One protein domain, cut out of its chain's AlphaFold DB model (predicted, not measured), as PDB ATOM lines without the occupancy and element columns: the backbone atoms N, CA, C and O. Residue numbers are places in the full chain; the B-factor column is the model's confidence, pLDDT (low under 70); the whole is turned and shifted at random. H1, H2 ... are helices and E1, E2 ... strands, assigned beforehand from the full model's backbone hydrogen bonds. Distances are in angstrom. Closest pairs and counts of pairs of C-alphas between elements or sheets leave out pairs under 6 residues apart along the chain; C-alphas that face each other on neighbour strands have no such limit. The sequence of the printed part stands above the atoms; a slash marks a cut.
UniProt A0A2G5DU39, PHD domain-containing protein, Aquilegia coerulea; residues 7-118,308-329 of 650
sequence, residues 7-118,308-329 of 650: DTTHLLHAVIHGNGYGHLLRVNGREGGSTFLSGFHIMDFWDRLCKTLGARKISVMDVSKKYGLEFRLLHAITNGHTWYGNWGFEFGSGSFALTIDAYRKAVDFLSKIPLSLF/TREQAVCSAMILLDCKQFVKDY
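Overview. This is residues 7 to 118 and 308 to 329 of the 650 residues of the protein "PHD domain-containing protein" of Aquilegia coerulea (UniProt A0A2G5DU39). Picture a strongly twisted five-stranded sheet at one end of the long axis, with the helix H1 over one face, and beyond the sheet a cluster of three crossed helices, H2, H4 and H6. The small helix H3 lies between these two parts, and H5 lies at the far tip beyond the cluster. The printed part has 134 residues, running E1 E2 H1 E3 H2 H3 E4 H4 H5 H6 E5; the sheet is mixed, in the order E1 E2 E3 E5 E4, and the class is mixed, helices and strands. The whole is compact, with a radius of gyration of the C-alphas of 16.0 A and spans of 49 by 34 by 21 A.

Arrangement. Start at E1, residues 12 to 16, an edge strand in a hairpin with E2, residues 21 to 27; N 13 and O 26 are 2.9 A apart, within hydrogen-bond range. H1, residues 39 to 52, is on the sheet at a height of 8.4 A, making two layers, helix and sheet; its line and that of E2 stand at 15 degrees on the local plane, along the strands. E3, residues 57 to 61, is parallel to E2, with N 24 and O 59 at 2.8 A; E2, H1 and E3 form a strand-helix-strand unit, two parallel neighbours joined through a helix, with a right-handed crossover. Next come H2, residues 71 to 79, and H3, residues 84 to 87, near each other; H3 grazes the sheet and only just touches H1, with 3 pairs of C-alphas within 8 A, the closest being Asp 47 and Trp 87 at 7.2 A. E4, residues 90 to 93, is the other edge strand, antiparallel to E5, residues 324 to 328, with N 92 and O 324 at 3.0 A. E5 is antiparallel to E3, with N 60 and O 325 at 2.8 A; E3, H2, H3 and E4 form a split strand-helix-strand unit, two strands that run the same way but are not neighbours, with E5 between them in the sheet and a right-handed crossover. H4, residues 100 to 111, grazes the sheet and touches H6, residues 308 to 321, opposite ways at a steep tilt of 50 degrees; their closest C-alphas, of Ala 106 and Ser 315, are 4.5 A apart. H2 touches H6 with the C-alphas of Leu 73 and Leu 319 closest, at 6.0 A, and H4 with those of Ile 77 and Ser 111, at 5.0 A. H5, residues 115 to 118, touches no helix. In H1, H2, H4 and H6 every O i to N i+4 pair is within hydrogen-bond range; H3 and H5 are too short for one.

Along the chain. Find C-alpha 12 at (53.532, -33.670, -59.268), where E1 begins its 12.8 A. E2 runs 18.2 A, H1 19.8 A, E3 13.7 A and H4 16.5 A. H6 starts at C-alpha 308, (31.055, -11.072, -34.222), and runs 19.8 A; E5 ends at C-alpha 328, (56.923, -34.594, -39.597).

Size, cuts and confidence. The two C-alphas farthest apart are those of Gly 18 and Ser 116, at 53.9 A. Residues 119 to 307 are not printed, and C-alphas 118 and 308 are 11.5 A apart across the cut. Look for the long link at E2 to H1, with 11 residues. Mean pLDDT of the printed part is 87.9; residues 7 to 8 and 31 to 32 are under 70.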
ATOM      1  N   ASP A   7      56.554 -26.353 -66.227       64.56
ATOM      2  CA  ASP A   7      55.727 -27.223 -67.055       64.56
ATOM      3  C   ASP A   7      54.495 -27.722 -66.282       64.56
ATOM      4  O   ASP A   7      54.591 -28.397 -65.251       64.56
ATOM      5  N   THR A   8      53.317 -27.355 -66.780       65.75
ATOM      6  CA  THR A   8      52.015 -27.692 -66.192       65.75
ATOM      7  C   THR A   8      51.534 -29.090 -66.575       65.75
ATOM      8  O   THR A   8      50.567 -29.567 -65.991       65.75
ATOM      9  N   THR A   9      52.217 -29.770 -67.503       71.44
ATOM     10  CA  THR A   9      51.871 -31.138 -67.926       71.44
ATOM     11  C   THR A   9      52.220 -32.196 -66.879       71.44
ATOM     12  O   THR A   9      51.619 -33.269 -66.859       71.44
ATOM     13  N   HIS A  10      53.160 -31.896 -65.982       80.25
ATOM     14  CA  HIS A  10      53.528 -32.781 -64.884       80.25
ATOM     15  C   HIS A  10      52.447 -32.809 -63.801       80.25
ATOM     16  O   HIS A  10      51.911 -31.772 -63.409       80.25
ATOM     17  N   LEU A  11      52.174 -33.998 -63.260       84.44
ATOM     18  CA  LEU A  11      51.143 -34.191 -62.233       84.44
ATOM     19  C   LEU A  11      51.617 -33.809 -60.823       84.44
ATOM     20  O   LEU A  11      50.809 -33.472 -59.958       84.44
ATOM     21  N   LEU A  12      52.925 -33.873 -60.579       87.62
ATOM     22  CA  LEU A  12      53.532 -33.670 -59.268       87.62
ATOM     23  C   LEU A  12      54.922 -33.051 -59.421       87.62
ATOM     24  O   LEU A  12      55.758 -33.582 -60.158       87.62
ATOM     25  N   HIS A  13      55.173 -31.977 -58.670       87.38
ATOM     26  CA  HIS A  13      56.502 -31.405 -58.459       87.38
ATOM     27  C   HIS A  13      56.828 -31.390 -56.979       87.38
ATOM     28  O   HIS A  13      56.089 -30.822 -56.170       87.38
ATOM     29  N   ALA A  14      57.966 -31.975 -56.639       87.38
ATOM     30  CA  ALA A  14      58.492 -31.939 -55.293       87.38
ATOM     31  C   ALA A  14      60.013 -32.083 -55.304       87.38
ATOM     32  O   ALA A  14      60.599 -32.626 -56.244       87.38
ATOM     33  N   VAL A  15      60.633 -31.600 -54.234       86.12
ATOM     34  CA  VAL A  15      62.073 -31.691 -53.999       86.12
ATOM     35  C   VAL A  15      62.293 -32.405 -52.677       86.12
ATOM     36  O   VAL A  15      61.648 -32.078 -51.682       86.12
ATOM     37  N   ILE A  16      63.200 -33.378 -52.668       82.44
ATOM     38  CA  ILE A  16      63.700 -34.011 -51.448       82.44
ATOM     39  C   ILE A  16      65.215 -33.836 -51.454       82.44
ATOM     40  O   ILE A  16      65.888 -34.150 -52.435       82.44
ATOM     41  N   HIS A  17      65.724 -33.281 -50.366       81.69
ATOM     42  CA  HIS A  17      67.140 -33.117 -50.093       81.69
ATOM     43  C   HIS A  17      67.728 -34.439 -49.587       81.69
ATOM     44  O   HIS A  17      67.021 -35.231 -48.958       81.69
ATOM     45  N   GLY A  18      69.030 -34.656 -49.794       71.38
ATOM     46  CA  GLY A  18      69.723 -35.871 -49.341       71.38
ATOM     47  C   GLY A  18      69.600 -36.138 -47.834       71.38
ATOM     48  O   GLY A  18      69.618 -37.287 -47.405       71.38
ATOM     49  N   ASN A  19      69.365 -35.097 -47.026       75.81
ATOM     50  CA  ASN A  19      69.122 -35.219 -45.586       75.81
ATOM     51  C   ASN A  19      67.689 -35.656 -45.230       75.81
ATOM     52  O   ASN A  19      67.331 -35.671 -44.056       75.81
ATOM     53  N   GLY A  20      66.835 -35.952 -46.213       80.19
ATOM     54  CA  GLY A  20      65.450 -36.383 -46.026       80.19
ATOM     55  C   GLY A  20      64.448 -35.258 -45.744       80.19
ATOM     56  O   GLY A  20      63.271 -35.546 -45.508       80.19
ATOM     57  N   TYR A  21      64.856 -33.988 -45.755       85.75
ATOM     58  CA  TYR A  21      63.920 -32.861 -45.748       85.75
ATOM     59  C   TYR A  21      63.424 -32.595 -47.166       85.75
ATOM     60  O   TYR A  21      64.122 -32.880 -48.133       85.75
ATOM     61  N   GLY A  22      62.227 -32.045 -47.326       86.75
ATOM     62  CA  GLY A  22      61.718 -31.763 -48.661       86.75
ATOM     63  C   GLY A  22      60.574 -30.769 -48.709       86.75
ATOM     64  O   GLY A  22      60.020 -30.351 -47.690       86.75
ATOM     65  N   HIS A  23      60.212 -30.414 -49.934       89.12
ATOM     66  CA  HIS A  23      59.198 -29.426 -50.260       89.12
ATOM     67  C   HIS A  23      58.277 -29.995 -51.337       89.12
ATOM     68  O   HIS A  23      58.717 -30.347 -52.433       89.12
ATOM     69  N   LEU A  24      56.986 -30.076 -51.028       90.94
ATOM     70  CA  LEU A  24      55.948 -30.325 -52.015       90.94
ATOM     71  C   LEU A  24      55.610 -28.996 -52.694       90.94
ATOM     72  O   LEU A  24      55.116 -28.074 -52.047       90.94
ATOM     73  N   LEU A  25      55.893 -28.902 -53.993       87.00
ATOM     74  CA  LEU A  25      55.809 -27.647 -54.740       87.00
ATOM     75  C   LEU A  25      54.502 -27.526 -55.522       87.00
ATOM     76  O   LEU A  25      53.896 -26.456 -55.560       87.00
ATOM     77  N   ARG A  26      54.060 -28.612 -56.166       85.62
ATOM     78  CA  ARG A  26      52.865 -28.591 -57.015       85.62
ATOM     79  C   ARG A  26      52.196 -29.953 -57.087       85.62
ATOM     80  O   ARG A  26      52.869 -30.967 -57.237       85.62
ATOM     81  N   VAL A  27      50.866 -29.947 -57.057       87.62
ATOM     82  CA  VAL A  27      50.012 -31.114 -57.307       87.62
ATOM     83  C   VAL A  27      48.975 -30.727 -58.354       87.62
ATOM     84  O   VAL A  27      48.082 -29.927 -58.079       87.62
ATOM     85  N   ASN A  28      49.081 -31.311 -59.542       84.19
ATOM     86  CA  ASN A  28      48.148 -31.126 -60.646       84.19
ATOM     87  C   ASN A  28      47.256 -32.367 -60.754       84.19
ATOM     88  O   ASN A  28      47.496 -33.272 -61.550       84.19
ATOM     89  N   GLY A  29      46.229 -32.419 -59.901       80.75
ATOM     90  CA  GLY A  29      45.155 -33.408 -60.006       80.75
ATOM     91  C   GLY A  29      44.240 -33.139 -61.202       80.75
ATOM     92  O   GLY A  29      44.568 -32.363 -62.099       80.75
ATOM     93  N   ARG A  30      43.046 -33.730 -61.196       77.19
ATOM     94  CA  ARG A  30      42.027 -33.487 -62.232       77.19
ATOM     95  C   ARG A  30      41.691 -32.009 -62.387       77.19
ATOM     96  O   ARG A  30      41.620 -31.502 -63.498       77.19
ATOM     97  N   GLU A  31      41.627 -31.280 -61.278       68.19
ATOM     98  CA  GLU A  31      41.397 -29.833 -61.285       68.19
ATOM     99  C   GLU A  31      42.599 -29.019 -61.786       68.19
ATOM    100  O   GLU A  31      42.450 -27.841 -62.097       68.19
ATOM    101  N   GLY A  32      43.782 -29.635 -61.859       65.81
ATOM    102  CA  GLY A  32      44.985 -29.080 -62.479       65.81
ATOM    103  C   GLY A  32      45.184 -29.519 -63.934       65.81
ATOM    104  O   GLY A  32      46.247 -29.260 -64.485       65.81
ATOM    105  N   GLY A  33      44.198 -30.191 -64.545       70.69
ATOM    106  CA  GLY A  33      44.243 -30.649 -65.940       70.69
ATOM    107  C   GLY A  33      44.587 -32.130 -66.136       70.69
ATOM    108  O   GLY A  33      44.724 -32.570 -67.276       70.69
ATOM    109  N   SER A  34      44.716 -32.924 -65.064       78.00
ATOM    110  CA  SER A  34      44.931 -34.373 -65.192       78.00
ATOM    111  C   SER A  34      43.677 -35.083 -65.696       78.00
ATOM    112  O   SER A  34      42.618 -35.010 -65.084       78.00
ATOM    113  N   THR A  35      43.791 -35.878 -66.754       76.00
ATOM    114  CA  THR A  35      42.669 -36.691 -67.254       76.00
ATOM    115  C   THR A  35      42.462 -37.987 -66.462       76.00
ATOM    116  O   THR A  35      41.410 -38.617 -66.561       76.00
ATOM    117  N   PHE A  36      43.444 -38.403 -65.652       76.00
ATOM    118  CA  PHE A  36      43.453 -39.728 -65.024       76.00
ATOM    119  C   PHE A  36      43.355 -39.663 -63.494       76.00
ATOM    120  O   PHE A  36      42.505 -40.338 -62.899       76.00
ATOM    121  N   LEU A  37      44.169 -38.826 -62.840       82.81
ATOM    122  CA  LEU A  37      44.400 -38.893 -61.393       82.81
ATOM    123  C   LEU A  37      43.899 -37.654 -60.660       82.81
ATOM    124  O   LEU A  37      44.212 -36.524 -61.018       82.81
ATOM    125  N   SER A  38      43.128 -37.872 -59.595       83.88
ATOM    126  CA  SER A  38      42.733 -36.794 -58.682       83.88
ATOM    127  C   SER A  38      43.903 -36.368 -57.793       83.88
ATOM    128  O   SER A  38      44.865 -37.119 -57.603       83.88
ATOM    129  N   GLY A  39      43.795 -35.173 -57.203       85.38
ATOM    130  CA  GLY A  39      44.790 -34.677 -56.252       85.38
ATOM    131  C   GLY A  39      44.974 -35.625 -55.067       85.38
ATOM    132  O   GLY A  39      46.101 -35.838 -54.628       85.38
ATOM    133  N   PHE A  40      43.896 -36.267 -54.599       86.25
ATOM    134  CA  PHE A  40      43.971 -37.278 -53.540       86.25
ATOM    135  C   PHE A  40      44.864 -38.468 -53.910       86.25
ATOM    136  O   PHE A  40      45.708 -38.857 -53.108       86.25
ATOM    137  N   HIS A  41      44.722 -39.028 -55.118       88.00
ATOM    138  CA  HIS A  41      45.555 -40.158 -55.551       88.00
ATOM    139  C   HIS A  41      47.034 -39.773 -55.653       88.00
ATOM    140  O   HIS A  41      47.900 -40.546 -55.248       88.00
ATOM    141  N   ILE A  42      47.323 -38.568 -56.150       90.44
ATOM    142  CA  ILE A  42      48.694 -38.052 -56.245       90.44
ATOM    143  C   ILE A  42      49.288 -37.857 -54.846       90.44
ATOM    144  O   ILE A  42      50.427 -38.245 -54.608       90.44
ATOM    145  N   MET A  43      48.517 -37.310 -53.905       92.62
ATOM    146  CA  MET A  43      48.966 -37.122 -52.524       92.62
ATOM    147  C   MET A  43      49.172 -38.440 -51.774       92.62
ATOM    148  O   MET A  43      50.112 -38.556 -50.993       92.62
ATOM    149  N   ASP A  44      48.327 -39.441 -52.011       90.75
ATOM    150  CA  ASP A  44      48.484 -40.779 -51.438       90.75
ATOM    151  C   ASP A  44      49.735 -41.487 -51.988       90.75
ATOM    152  O   ASP A  44      50.514 -42.067 -51.227       90.75
ATOM    153  N   PHE A  45      49.997 -41.354 -53.292       91.94
ATOM    154  CA  PHE A  45      51.261 -41.773 -53.895       91.94
ATOM    155  C   PHE A  45      52.458 -41.026 -53.288       91.94
ATOM    156  O   PHE A  45      53.416 -41.663 -52.855       91.94
ATOM    157  N   TRP A  46      52.390 -39.694 -53.204       92.81
ATOM    158  CA  TRP A  46      53.442 -38.853 -52.632       92.81
ATOM    159  C   TRP A  46      53.756 -39.233 -51.184       92.81
ATOM    160  O   TRP A  46      54.922 -39.349 -50.812       92.81
ATOM    161  N   ASP A  47      52.732 -39.494 -50.372       92.56
ATOM    162  CA  ASP A  47      52.923 -39.875 -48.980       92.56
ATOM    163  C   ASP A  47      53.622 -41.233 -48.832       92.56
ATOM    164  O   ASP A  47      54.513 -41.392 -47.991       92.56
ATOM    165  N   ARG A  48      53.245 -42.215 -49.659       91.81
ATOM    166  CA  ARG A  48      53.942 -43.507 -49.717       91.81
ATOM    167  C   ARG A  48      55.376 -43.342 -50.201       91.81
ATOM    168  O   ARG A  48      56.277 -43.916 -49.597       91.81
ATOM    169  N   LEU A  49      55.592 -42.532 -51.234       90.69
ATOM    170  CA  LEU A  49      56.920 -42.262 -51.769       90.69
ATOM    171  C   LEU A  49      57.827 -41.630 -50.708       90.69
ATOM    172  O   LEU A  49      58.935 -42.112 -50.504       90.69
ATOM    173  N   CYS A  50      57.344 -40.632 -49.964       90.81
ATOM    174  CA  CYS A  50      58.089 -40.016 -48.864       90.81
ATOM    175  C   CYS A  50      58.483 -41.033 -47.783       90.81
ATOM    176  O   CYS A  50      59.604 -40.993 -47.282       90.81
ATOM    177  N   LYS A  51      57.590 -41.971 -47.443       88.38
ATOM    178  CA  LYS A  51      57.899 -43.058 -46.497       88.38
ATOM    179  C   LYS A  51      58.985 -43.985 -47.039       88.38
ATOM    180  O   LYS A  51      59.915 -44.301 -46.303       88.38
ATOM    181  N   THR A  52      58.891 -44.385 -48.308       86.38
ATOM    182  CA  THR A  52      59.875 -45.263 -48.965       86.38
ATOM    183  C   THR A  52      61.242 -44.597 -49.099       86.38
ATOM    184  O   THR A  52      62.256 -45.239 -48.853       86.38
ATOM    185  N   LEU A  53      61.272 -43.305 -49.429       84.56
ATOM    186  CA  LEU A  53      62.499 -42.508 -49.526       84.56
ATOM    187  C   LEU A  53      63.081 -42.130 -48.157       84.56
ATOM    188  O   LEU A  53      64.125 -41.493 -48.087       84.56
ATOM    189  N   GLY A  54      62.416 -42.493 -47.058       80.31
ATOM    190  CA  GLY A  54      62.900 -42.184 -45.720       80.31
ATOM    191  C   GLY A  54      62.864 -40.693 -45.387       80.31
ATOM    192  O   GLY A  54      63.640 -40.262 -44.530       80.31
ATOM    193  N   ALA A  55      61.944 -39.927 -45.983       87.38
ATOM    194  CA  ALA A  55      61.751 -38.517 -45.666       87.38
ATOM    195  C   ALA A  55      61.549 -38.310 -44.156       87.38
ATOM    196  O   ALA A  55      60.916 -39.119 -43.466       87.38
ATOM    197  N   ARG A  56      62.114 -37.219 -43.644       86.62
ATOM    198  CA  ARG A  56      62.075 -36.798 -42.239       86.62
ATOM    199  C   ARG A  56      61.011 -35.739 -42.027       86.62
ATOM    200  O   ARG A  56      60.195 -35.842 -41.116       86.62
ATOM    201  N   LYS A  57      60.995 -34.726 -42.893       90.25
ATOM    202  CA  LYS A  57      60.078 -33.594 -42.792       90.25
ATOM    203  C   LYS A  57      59.808 -33.008 -44.167       90.25
ATOM    204  O   LYS A  57      60.743 -32.654 -44.874       90.25
ATOM    205  N   ILE A  58      58.535 -32.887 -44.523       92.00
ATOM    206  CA  ILE A  58      58.114 -32.319 -45.804       92.00
ATOM    207  C   ILE A  58      57.279 -31.075 -45.540       92.00
ATOM    208  O   ILE A  58      56.306 -31.136 -44.789       92.00
ATOM    209  N   SER A  59      57.640 -29.958 -46.159       91.88
ATOM    210  CA  SER A  59      56.845 -28.731 -46.134       91.88
ATOM    211  C   SER A  59      55.988 -28.589 -47.394       91.88
ATOM    212  O   SER A  59      56.282 -29.171 -48.438       91.88
ATOM    213  N   VAL A  60      54.902 -27.832 -47.286       91.94
ATOM    214  CA  VAL A  60      54.034 -27.445 -48.396       91.94
ATOM    215  C   VAL A  60      53.491 -26.044 -48.143       91.94
ATOM    216  O   VAL A  60      53.034 -25.731 -47.039       91.94
ATOM    217  N   MET A  61      53.505 -25.212 -49.181       89.44
ATOM    218  CA  MET A  61      52.834 -23.917 -49.174       89.44
ATOM    219  C   MET A  61      51.457 -24.070 -49.826       89.44
ATOM    220  O   MET A  61      51.340 -24.255 -51.036       89.44
ATOM    221  N   ASP A  62      50.395 -24.007 -49.026       89.31
ATOM    222  CA  ASP A  62      49.029 -24.129 -49.532       89.31
ATOM    223  C   ASP A  62      48.585 -22.797 -50.159       89.31
ATOM    224  O   ASP A  62      48.326 -21.808 -49.474       89.31
ATOM    225  N   VAL A  63      48.494 -22.755 -51.482       85.25
ATOM    226  CA  VAL A  63      47.862 -21.658 -52.240       85.25
ATOM    227  C   VAL A  63      46.727 -22.191 -53.116       85.25
ATOM    228  O   VAL A  63      46.374 -21.608 -54.140       85.25
ATOM    229  N   SER A  64      46.172 -23.343 -52.734       83.50
ATOM    230  CA  SER A  64      45.238 -24.093 -53.556       83.50
ATOM    231  C   SER A  64      43.888 -23.384 -53.654       83.50
ATOM    232  O   SER A  64      43.154 -23.231 -52.672       83.50
ATOM    233  N   LYS A  65      43.523 -23.024 -54.888       84.31
ATOM    234  CA  LYS A  65      42.183 -22.560 -55.244       84.31
ATOM    235  C   LYS A  65      41.509 -23.603 -56.107       84.31
ATOM    236  O   LYS A  65      42.068 -24.037 -57.108       84.31
ATOM    237  N   LYS A  66      40.285 -23.972 -55.753       77.44
ATOM    238  CA  LYS A  66      39.470 -24.876 -56.564       77.44
ATOM    239  C   LYS A  66      38.109 -24.216 -56.813       77.44
ATOM    240  O   LYS A  66      37.468 -23.763 -55.868       77.44
ATOM    241  N   TYR A  67      37.688 -24.103 -58.078       75.38
ATOM    242  CA  TYR A  67      36.476 -23.366 -58.511       75.38
ATOM    243  C   TYR A  67      36.425 -21.899 -58.029       75.38
ATOM    244  O   TYR A  67      35.357 -21.315 -57.830       75.38
ATOM    245  N   GLY A  68      37.598 -21.287 -57.836       77.88
ATOM    246  CA  GLY A  68      37.735 -19.935 -57.288       77.88
ATOM    247  C   GLY A  68      37.534 -19.833 -55.772       77.88
ATOM    248  O   GLY A  68      37.437 -18.723 -55.261       77.88
ATOM    249  N   LEU A  69      37.468 -20.961 -55.059       86.56
ATOM    250  CA  LEU A  69      37.348 -21.021 -53.602       86.56
ATOM    251  C   LEU A  69      38.713 -21.296 -52.975       86.56
ATOM    252  O   LEU A  69      39.411 -22.218 -53.402       86.56
ATOM    253  N   GLU A  70      39.062 -20.527 -51.943       89.88
ATOM    254  CA  GLU A  70      40.284 -20.741 -51.160       89.88
ATOM    255  C   GLU A  70      40.133 -22.024 -50.337       89.88
ATOM    256  O   GLU A  70      39.412 -22.066 -49.330       89.88
ATOM    257  N   PHE A  71      40.789 -23.095 -50.783       85.75
ATOM    258  CA  PHE A  71      40.492 -24.438 -50.294       85.75
ATOM    259  C   PHE A  71      40.921 -24.627 -48.840       85.75
ATOM    260  O   PHE A  71      40.217 -25.277 -48.067       85.75
ATOM    261  N   ARG A  72      42.003 -23.955 -48.432       90.56
ATOM    262  CA  ARG A  72      42.432 -23.891 -47.034       90.56
ATOM    263  C   ARG A  72      41.322 -23.418 -46.101       90.56
ATOM    264  O   ARG A  72      41.126 -24.021 -45.049       90.56
ATOM    265  N   LEU A  73      40.615 -22.346 -46.463       93.12
ATOM    266  CA  LEU A  73      39.584 -21.756 -45.609       93.12
ATOM    267  C   LEU A  73      38.376 -22.688 -45.497       93.12
ATOM    268  O   LEU A  73      37.924 -22.980 -44.390       93.12
ATOM    269  N   LEU A  74      37.889 -23.193 -46.634       92.00
ATOM    270  CA  LEU A  74      36.736 -24.090 -46.657       92.00
ATOM    271  C   LEU A  74      37.023 -25.392 -45.896       92.00
ATOM    272  O   LEU A  74      36.247 -25.770 -45.019       92.00
ATOM    273  N   HIS A  75      38.154 -26.043 -46.189       91.31
ATOM    274  CA  HIS A  75      38.507 -27.330 -45.592       91.31
ATOM    275  C   HIS A  75      38.790 -27.202 -44.088       91.31
ATOM    276  O   HIS A  75      38.368 -28.057 -43.306       91.31
ATOM    277  N   ALA A  76      39.426 -26.105 -43.658       93.31
ATOM    278  CA  ALA A  76      39.647 -25.840 -42.239       93.31
ATOM    279  C   ALA A  76      38.326 -25.766 -41.467       93.31
ATOM    280  O   ALA A  76      38.206 -26.355 -40.397       93.31
ATOM    281  N   ILE A  77      37.304 -25.124 -42.029       93.44
ATOM    282  CA  ILE A  77      36.007 -24.966 -41.361       93.44
ATOM    283  C   ILE A  77      35.233 -26.284 -41.294       93.44
ATOM    284  O   ILE A  77      34.574 -26.559 -40.287       93.44
ATOM    285  N   THR A  78      35.304 -27.101 -42.345       90.88
ATOM    286  CA  THR A  78      34.530 -28.346 -42.453       90.88
ATOM    287  C   THR A  78      35.193 -29.493 -41.694       90.88
ATOM    288  O   THR A  78      34.527 -30.226 -40.955       90.88
ATOM    289  N   ASN A  79      36.516 -29.616 -41.804       89.31
ATOM    290  CA  ASN A  79      37.283 -30.748 -41.290       89.31
ATOM    291  C   ASN A  79      38.097 -30.408 -40.030       89.31
ATOM    292  O   ASN A  79      38.515 -31.317 -39.322       89.31
ATOM    293  N   GLY A  80      38.275 -29.126 -39.706       90.56
ATOM    294  CA  GLY A  80      39.086 -28.668 -38.572       90.56
ATOM    295  C   GLY A  80      40.571 -28.471 -38.903       90.56
ATOM    296  O   GLY A  80      41.347 -28.084 -38.033       90.56
ATOM    297  N   HIS A  81      40.971 -28.744 -40.144       90.38
ATOM    298  CA  HIS A  81      42.345 -28.666 -40.639       90.38
ATOM    299  C   HIS A  81      42.348 -28.440 -42.157       90.38
ATOM    300  O   HIS A  81      41.320 -28.590 -42.819       90.38
ATOM    301  N   THR A  82      43.499 -28.107 -42.737       91.31
ATOM    302  CA  THR A  82      43.641 -27.934 -44.194       91.31
ATOM    303  C   THR A  82      43.505 -29.250 -44.951       91.31
ATOM    304  O   THR A  82      43.500 -30.325 -44.350       91.31
ATOM    305  N   TRP A  83      43.394 -29.186 -46.279       90.75
ATOM    306  CA  TRP A  83      43.275 -30.391 -47.103       90.75
ATOM    307  C   TRP A  83      44.490 -31.315 -46.973       90.75
ATOM    308  O   TRP A  83      44.327 -32.517 -46.765       90.75
ATOM    309  N   TYR A  84      45.697 -30.746 -46.969       92.62
ATOM    310  CA  TYR A  84      46.939 -31.481 -46.713       92.62
ATOM    311  C   TYR A  84      46.951 -32.154 -45.330       92.62
ATOM    312  O   TYR A  84      47.571 -33.203 -45.155       92.62
ATOM    313  N   GLY A  85      46.194 -31.623 -44.362       91.12
ATOM    314  CA  GLY A  85      46.001 -32.243 -43.051       91.12
ATOM    315  C   GLY A  85      45.407 -33.655 -43.099       91.12
ATOM    316  O   GLY A  85      45.663 -34.436 -42.187       91.12
ATOM    317  N   ASN A  86      44.716 -34.047 -44.181       90.69
ATOM    318  CA  ASN A  86      44.277 -35.439 -44.378       90.69
ATOM    319  C   ASN A  86      45.456 -36.433 -44.435       90.69
ATOM    320  O   ASN A  86      45.280 -37.604 -44.107       90.69
ATOM    321  N   TRP A  87      46.654 -35.967 -44.807       93.00
ATOM    322  CA  TRP A  87      47.891 -36.751 -44.807       93.00
ATOM    323  C   TRP A  87      48.783 -36.451 -43.598       93.00
ATOM    324  O   TRP A  87      49.900 -36.946 -43.552       93.00
ATOM    325  N   GLY A  88      48.326 -35.685 -42.604       91.25
ATOM    326  CA  GLY A  88      49.117 -35.360 -41.411       91.25
ATOM    327  C   GLY A  88      50.065 -34.171 -41.578       91.25
ATOM    328  O   GLY A  88      51.025 -34.051 -40.825       91.25
ATOM    329  N   PHE A  89      49.824 -33.301 -42.561       92.94
ATOM    330  CA  PHE A  89      50.462 -31.985 -42.584       92.94
ATOM    331  C   PHE A  89      49.823 -31.087 -41.524       92.94
ATOM    332  O   PHE A  89      48.611 -30.858 -41.531       92.94
ATOM    333  N   GLU A  90      50.645 -30.559 -40.629       92.31
ATOM    334  CA  GLU A  90      50.224 -29.676 -39.551       92.31
ATOM    335  C   GLU A  90      50.699 -28.246 -39.796       92.31
ATOM    336  O   GLU A  90      51.435 -27.962 -40.741       92.31
ATOM    337  N   PHE A  91      50.241 -27.319 -38.957       89.88
ATOM    338  CA  PHE A  91      50.696 -25.934 -38.988       89.88
ATOM    339  C   PHE A  91      52.225 -25.881 -38.848       89.88
ATOM    340  O   PHE A  91      52.762 -26.331 -37.837       89.88
ATOM    341  N   GLY A  92      52.911 -25.329 -39.850       83.75
ATOM    342  CA  GLY A  92      54.355 -25.115 -39.818       83.75
ATOM    343  C   GLY A  92      54.681 -23.731 -39.275       83.75
ATOM    344  O   GLY A  92      55.066 -23.567 -38.119       83.75
ATOM    345  N   SER A  93      54.476 -22.723 -40.115       79.38
ATOM    346  CA  SER A  93      54.656 -21.315 -39.772       79.38
ATOM    347  C   SER A  93      53.507 -20.476 -40.336       79.38
ATOM    348  O   SER A  93      52.895 -20.792 -41.358       79.38
ATOM    349  N   GLY A  94      53.160 -19.411 -39.620       77.00
ATOM    350  CA  GLY A  94      52.143 -18.465 -40.053       77.00
ATOM    351  C   GLY A  94      52.793 -17.181 -40.535       77.00
ATOM    352  O   GLY A  94      53.649 -16.631 -39.834       77.00
ATOM    353  N   SER A  95      52.344 -16.666 -41.679       81.88
ATOM    354  CA  SER A  95      52.722 -15.326 -42.119       81.88
ATOM    355  C   SER A  95      52.293 -14.297 -41.068       81.88
ATOM    356  O   SER A  95      51.370 -14.532 -40.283       81.88
ATOM    357  N   PHE A  96      52.954 -13.140 -41.025       85.75
ATOM    358  CA  PHE A  96      52.607 -12.055 -40.089       85.75
ATOM    359  C   PHE A  96      52.660 -12.443 -38.591       85.75
ATOM    360  O   PHE A  96      51.934 -11.868 -37.778       85.75
ATOM    361  N   ALA A  97      53.528 -13.397 -38.227       81.31
ATOM    362  CA  ALA A  97      53.678 -13.957 -36.874       81.31
ATOM    363  C   ALA A  97      52.406 -14.581 -36.289       81.31
ATOM    364  O   ALA A  97      52.161 -14.563 -35.077       81.31
ATOM    365  N   LEU A  98      51.594 -15.172 -37.160       88.19
ATOM    366  CA  LEU A  98      50.490 -16.008 -36.725       88.19
ATOM    367  C   LEU A  98      51.012 -17.284 -36.063       88.19
ATOM    368  O   LEU A  98      52.003 -17.877 -36.482       88.19
ATOM    369  N   THR A  99      50.319 -17.703 -35.007       90.25
ATOM    370  CA  THR A  99      50.658 -18.891 -34.220       90.25
ATOM    371  C   THR A  99      49.642 -20.004 -34.447       90.25
ATOM    372  O   THR A  99      48.497 -19.753 -34.837       90.25
ATOM    373  N   ILE A 100      50.022 -21.237 -34.106       90.62
ATOM    374  CA  ILE A 100      49.112 -22.387 -34.146       90.62
ATOM    375  C   ILE A 100      47.852 -22.173 -33.289       90.62
ATOM    376  O   ILE A 100      46.760 -22.589 -33.672       90.62
ATOM    377  N   ASP A 101      47.965 -21.467 -32.160       94.00
ATOM    378  CA  ASP A 101      46.819 -21.142 -31.306       94.00
ATOM    379  C   ASP A 101      45.869 -20.147 -31.973       94.00
ATOM    380  O   ASP A 101      44.651 -20.280 -31.847       94.00
ATOM    381  N   ALA A 102      46.408 -19.151 -32.685       94.06
ATOM    382  CA  ALA A 102      45.603 -18.213 -33.460       94.06
ATOM    383  C   ALA A 102      44.862 -18.942 -34.590       94.06
ATOM    384  O   ALA A 102      43.657 -18.739 -34.749       94.06
ATOM    385  N   TYR A 103      45.550 -19.845 -35.297       94.62
ATOM    386  CA  TYR A 103      44.951 -20.710 -36.314       94.62
ATOM    387  C   TYR A 103      43.806 -21.553 -35.733       94.62
ATOM    388  O   TYR A 103      42.670 -21.453 -36.194       94.62
ATOM    389  N   ARG A 104      44.057 -22.319 -34.660       95.25
ATOM    390  CA  ARG A 104      43.044 -23.185 -34.026       95.25
ATOM    391  C   ARG A 104      41.835 -22.395 -33.530       95.25
ATOM    392  O   ARG A 104      40.702 -22.815 -33.752       95.25
ATOM    393  N   LYS A 105      42.053 -21.233 -32.903       96.81
ATOM    394  CA  LYS A 105      40.967 -20.339 -32.466       96.81
ATOM    395  C   LYS A 105      40.154 -19.808 -33.644       96.81
ATOM    396  O   LYS A 105      38.939 -19.693 -33.525       96.81
ATOM    397  N   ALA A 106      40.800 -19.483 -34.762       97.12
ATOM    398  CA  ALA A 106      40.117 -19.007 -35.959       97.12
ATOM    399  C   ALA A 106      39.244 -20.096 -36.599       97.12
ATOM    400  O   ALA A 106      38.091 -19.815 -36.929       97.12
ATOM    401  N   VAL A 107      39.759 -21.329 -36.703       96.50
ATOM    402  CA  VAL A 107      38.981 -22.496 -37.144       96.50
ATOM    403  C   VAL A 107      37.769 -22.699 -36.240       96.50
ATOM    404  O   VAL A 107      36.635 -22.686 -36.715       96.50
ATOM    405  N   ASP A 108      37.998 -22.817 -34.930       96.69
ATOM    406  CA  ASP A 108      36.939 -23.090 -33.958       96.69
ATOM    407  C   ASP A 108      35.843 -22.017 -33.978       96.69
ATOM    408  O   ASP A 108      34.651 -22.334 -33.994       96.69
ATOM    409  N   PHE A 109      36.246 -20.745 -34.038       97.44
ATOM    410  CA  PHE A 109      35.327 -19.619 -34.077       97.44
ATOM    411  C   PHE A 109      34.441 -19.646 -35.326       97.44
ATOM    412  O   PHE A 109      33.218 -19.628 -35.191       97.44
ATOM    413  N   LEU A 110      35.031 -19.723 -36.528       96.62
ATOM    414  CA  LEU A 110      34.284 -19.699 -37.792       96.62
ATOM    415  C   LEU A 110      33.357 -20.905 -37.938       96.62
ATOM    416  O   LEU A 110      32.201 -20.748 -38.331       96.62
ATOM    417  N   SER A 111      33.835 -22.097 -37.574       95.25
ATOM    418  CA  SER A 111      33.042 -23.325 -37.630       95.25
ATOM    419  C   SER A 111      31.794 -23.263 -36.750       95.25
ATOM    420  O   SER A 111      30.766 -23.823 -37.128       95.25
ATOM    421  N   LYS A 112      31.862 -22.576 -35.603       95.25
ATOM    422  CA  LYS A 112      30.782 -22.498 -34.606       95.25
ATOM    423  C   LYS A 112      29.832 -21.314 -34.781       95.25
ATOM    424  O   LYS A 112      28.887 -21.207 -34.001       95.25
ATOM    425  N   ILE A 113      30.038 -20.429 -35.762       94.56
ATOM    426  CA  ILE A 113      29.121 -19.302 -35.994       94.56
ATOM    427  C   ILE A 113      27.709 -19.853 -36.271       94.56
ATOM    428  O   ILE A 113      27.533 -20.606 -37.237       94.56
ATOM    429  N   PRO A 114      26.699 -19.493 -35.456       93.81
ATOM    430  CA  PRO A 114      25.358 -20.020 -35.630       93.81
ATOM    431  C   PRO A 114      24.647 -19.341 -36.801       93.81
ATOM    432  O   PRO A 114      24.650 -18.112 -36.927       93.81
ATOM    433  N   LEU A 115      23.971 -20.138 -37.632       90.94
ATOM    434  CA  LEU A 115      23.258 -19.663 -38.820       90.94
ATOM    435  C   LEU A 115      22.137 -18.677 -38.466       90.94
ATOM    436  O   LEU A 115      21.809 -17.800 -39.261       90.94
ATOM    437  N   SER A 116      21.592 -18.763 -37.247       88.75
ATOM    438  CA  SER A 116      20.565 -17.854 -36.719       88.75
ATOM    439  C   SER A 116      20.987 -16.379 -36.725       88.75
ATOM    440  O   SER A 116      20.130 -15.501 -36.850       88.75
ATOM    441  N   LEU A 117      22.291 -16.076 -36.677       89.12
ATOM    442  CA  LEU A 117      22.801 -14.704 -36.789       89.12
ATOM    443  C   LEU A 117      22.485 -14.062 -38.143       89.12
ATOM    444  O   LEU A 117      22.342 -12.841 -38.227       89.12
ATOM    445  N   PHE A 118      22.315 -14.868 -39.192       86.81
ATOM    446  CA  PHE A 118      21.986 -14.380 -40.530       86.81
ATOM    447  C   PHE A 118      20.488 -14.098 -40.713       86.81
ATOM    448  O   PHE A 118      20.109 -13.493 -41.712       86.81
ATOM    449  N   THR A 308      30.979  -9.686 -33.731       92.56
ATOM    450  CA  THR A 308      31.055 -11.072 -34.222       92.56
ATOM    451  C   THR A 308      31.479 -11.116 -35.686       92.56
ATOM    452  O   THR A 308      32.323 -11.929 -36.048       92.56
ATOM    453  N   ARG A 309      30.950 -10.211 -36.516       92.56
ATOM    454  CA  ARG A 309      31.361 -10.087 -37.919       92.56
ATOM    455  C   ARG A 309      32.826  -9.674 -38.056       92.56
ATOM    456  O   ARG A 309      33.541 -10.269 -38.848       92.56
ATOM    457  N   GLU A 310      33.267  -8.663 -37.313       94.62
ATOM    458  CA  GLU A 310      34.667  -8.213 -37.326       94.62
ATOM    459  C   GLU A 310      35.602  -9.355 -36.915       94.62
ATOM    460  O   GLU A 310      36.583  -9.618 -37.605       94.62
ATOM    461  N   GLN A 311      35.233 -10.113 -35.879       95.81
ATOM    462  CA  GLN A 311      35.963 -11.311 -35.478       95.81
ATOM    463  C   GLN A 311      35.965 -12.389 -36.574       95.81
ATOM    464  O   GLN A 311      36.999 -13.012 -36.787       95.81
ATOM    465  N   ALA A 312      34.860 -12.591 -37.298       95.88
ATOM    466  CA  ALA A 312      34.796 -13.552 -38.403       95.88
ATOM    467  C   ALA A 312      35.709 -13.151 -39.565       95.88
ATOM    468  O   ALA A 312      36.443 -13.990 -40.078       95.88
ATOM    469  N   VAL A 313      35.725 -11.867 -39.934       95.81
ATOM    470  CA  VAL A 313      36.644 -11.335 -40.951       95.81
ATOM    471  C   VAL A 313      38.095 -11.543 -40.515       95.81
ATOM    472  O   VAL A 313      38.885 -12.084 -41.285       95.81
ATOM    473  N   CYS A 314      38.440 -11.199 -39.269       95.06
ATOM    474  CA  CYS A 314      39.784 -11.423 -38.734       95.06
ATOM    475  C   CYS A 314      40.163 -12.910 -38.722       95.06
ATOM    476  O   CYS A 314      41.258 -13.261 -39.147       95.06
ATOM    477  N   SER A 315      39.269 -13.796 -38.278       97.25
ATOM    478  CA  SER A 315      39.508 -15.242 -38.274       97.25
ATOM    479  C   SER A 315      39.688 -15.797 -39.688       97.25
ATOM    480  O   SER A 315      40.576 -16.616 -39.901       97.25
ATOM    481  N   ALA A 316      38.913 -15.327 -40.668       96.44
ATOM    482  CA  ALA A 316      39.069 -15.752 -42.056       96.44
ATOM    483  C   ALA A 316      40.418 -15.298 -42.629       96.44
ATOM    484  O   ALA A 316      41.103 -16.098 -43.260       96.44
ATOM    485  N   MET A 317      40.840 -14.059 -42.344       93.62
ATOM    486  CA  MET A 317      42.171 -13.570 -42.720       93.62
ATOM    487  C   MET A 317      43.288 -14.400 -42.084       93.62
ATOM    488  O   MET A 317      44.171 -14.845 -42.803       93.62
ATOM    489  N   ILE A 318      43.205 -14.707 -40.779       93.88
ATOM    490  CA  ILE A 318      44.181 -15.578 -40.097       93.88
ATOM    491  C   ILE A 318      44.326 -16.903 -40.844       93.88
ATOM    492  O   ILE A 318      45.441 -17.325 -41.136       93.88
ATOM    493  N   LEU A 319      43.208 -17.553 -41.181       94.19
ATOM    494  CA  LEU A 319      43.259 -18.814 -41.912       94.19
ATOM    495  C   LEU A 319      43.859 -18.630 -43.304       94.19
ATOM    496  O   LEU A 319      44.633 -19.482 -43.707       94.19
ATOM    497  N   LEU A 320      43.563 -17.544 -44.021       92.12
ATOM    498  CA  LEU A 320      44.150 -17.245 -45.333       92.12
ATOM    499  C   LEU A 320      45.630 -16.828 -45.281       92.12
ATOM    500  O   LEU A 320      46.317 -16.964 -46.285       92.12
ATOM    501  N   ASP A 321      46.141 -16.390 -44.142       91.38
ATOM    502  CA  ASP A 321      47.551 -16.029 -43.970       91.38
ATOM    503  C   ASP A 321      48.401 -17.213 -43.460       91.38
ATOM    504  O   ASP A 321      49.627 -17.188 -43.506       91.38
ATOM    505  N   CYS A 322      47.774 -18.293 -42.982       91.12
ATOM    506  CA  CYS A 322      48.473 -19.517 -42.580       91.12
ATOM    507  C   CYS A 322      48.744 -20.409 -43.800       91.12
ATOM    508  O   CYS A 322      47.965 -21.319 -44.082       91.12
ATOM    509  N   LYS A 323      49.819 -20.138 -44.549       89.56
ATOM    510  CA  LYS A 323      50.145 -20.851 -45.799       89.56
ATOM    511  C   LYS A 323      51.083 -22.039 -45.642       89.56
ATOM    512  O   LYS A 323      50.974 -22.970 -46.434       89.56
ATOM    513  N   GLN A 324      51.950 -22.027 -44.635       89.88
ATOM    514  CA  GLN A 324      52.996 -23.036 -44.499       89.88
ATOM    515  C   GLN A 324      52.535 -24.196 -43.624       89.88
ATOM    516  O   GLN A 324      52.244 -24.034 -42.433       89.88
ATOM    517  N   PHE A 325      52.518 -25.385 -44.212       91.94
ATOM    518  CA  PHE A 325      52.220 -26.629 -43.518       91.94
ATOM    519  C   PHE A 325      53.399 -27.577 -43.617       91.94
ATOM    520  O   PHE A 325      54.124 -27.597 -44.605       91.94
ATOM    521  N   VAL A 326      53.597 -28.364 -42.571       92.56
ATOM    522  CA  VAL A 326      54.732 -29.269 -42.458       92.56
ATOM    523  C   VAL A 326      54.241 -30.603 -41.934       92.56
ATOM    524  O   VAL A 326      53.488 -30.667 -40.966       92.56
ATOM    525  N   LYS A 327      54.681 -31.679 -42.575       93.44
ATOM    526  CA  LYS A 327      54.512 -33.037 -42.086       93.44
ATOM    527  C   LYS A 327      55.831 -33.546 -41.533       93.44
ATOM    528  O   LYS A 327      56.830 -33.597 -42.247       93.44
ATOM    529  N   ASP A 328      55.806 -33.946 -40.271       91.06
ATOM    530  CA  ASP A 328      56.923 -34.594 -39.597       91.06
ATOM    531  C   ASP A 328      56.754 -36.119 -39.682       91.06
ATOM    532  O   ASP A 328      55.806 -36.692 -39.144       91.06
ATOM    533  N   TYR A 329      57.647 -36.777 -40.419       86.31
ATOM    534  CA  TYR A 329      57.653 -38.230 -40.589       86.31
ATOM    535  C   TYR A 329      58.431 -38.935 -39.473       86.31
ATOM    536  O   TYR A 329      58.250 -40.138 -39.293       86.31
TER     537      TYR A 329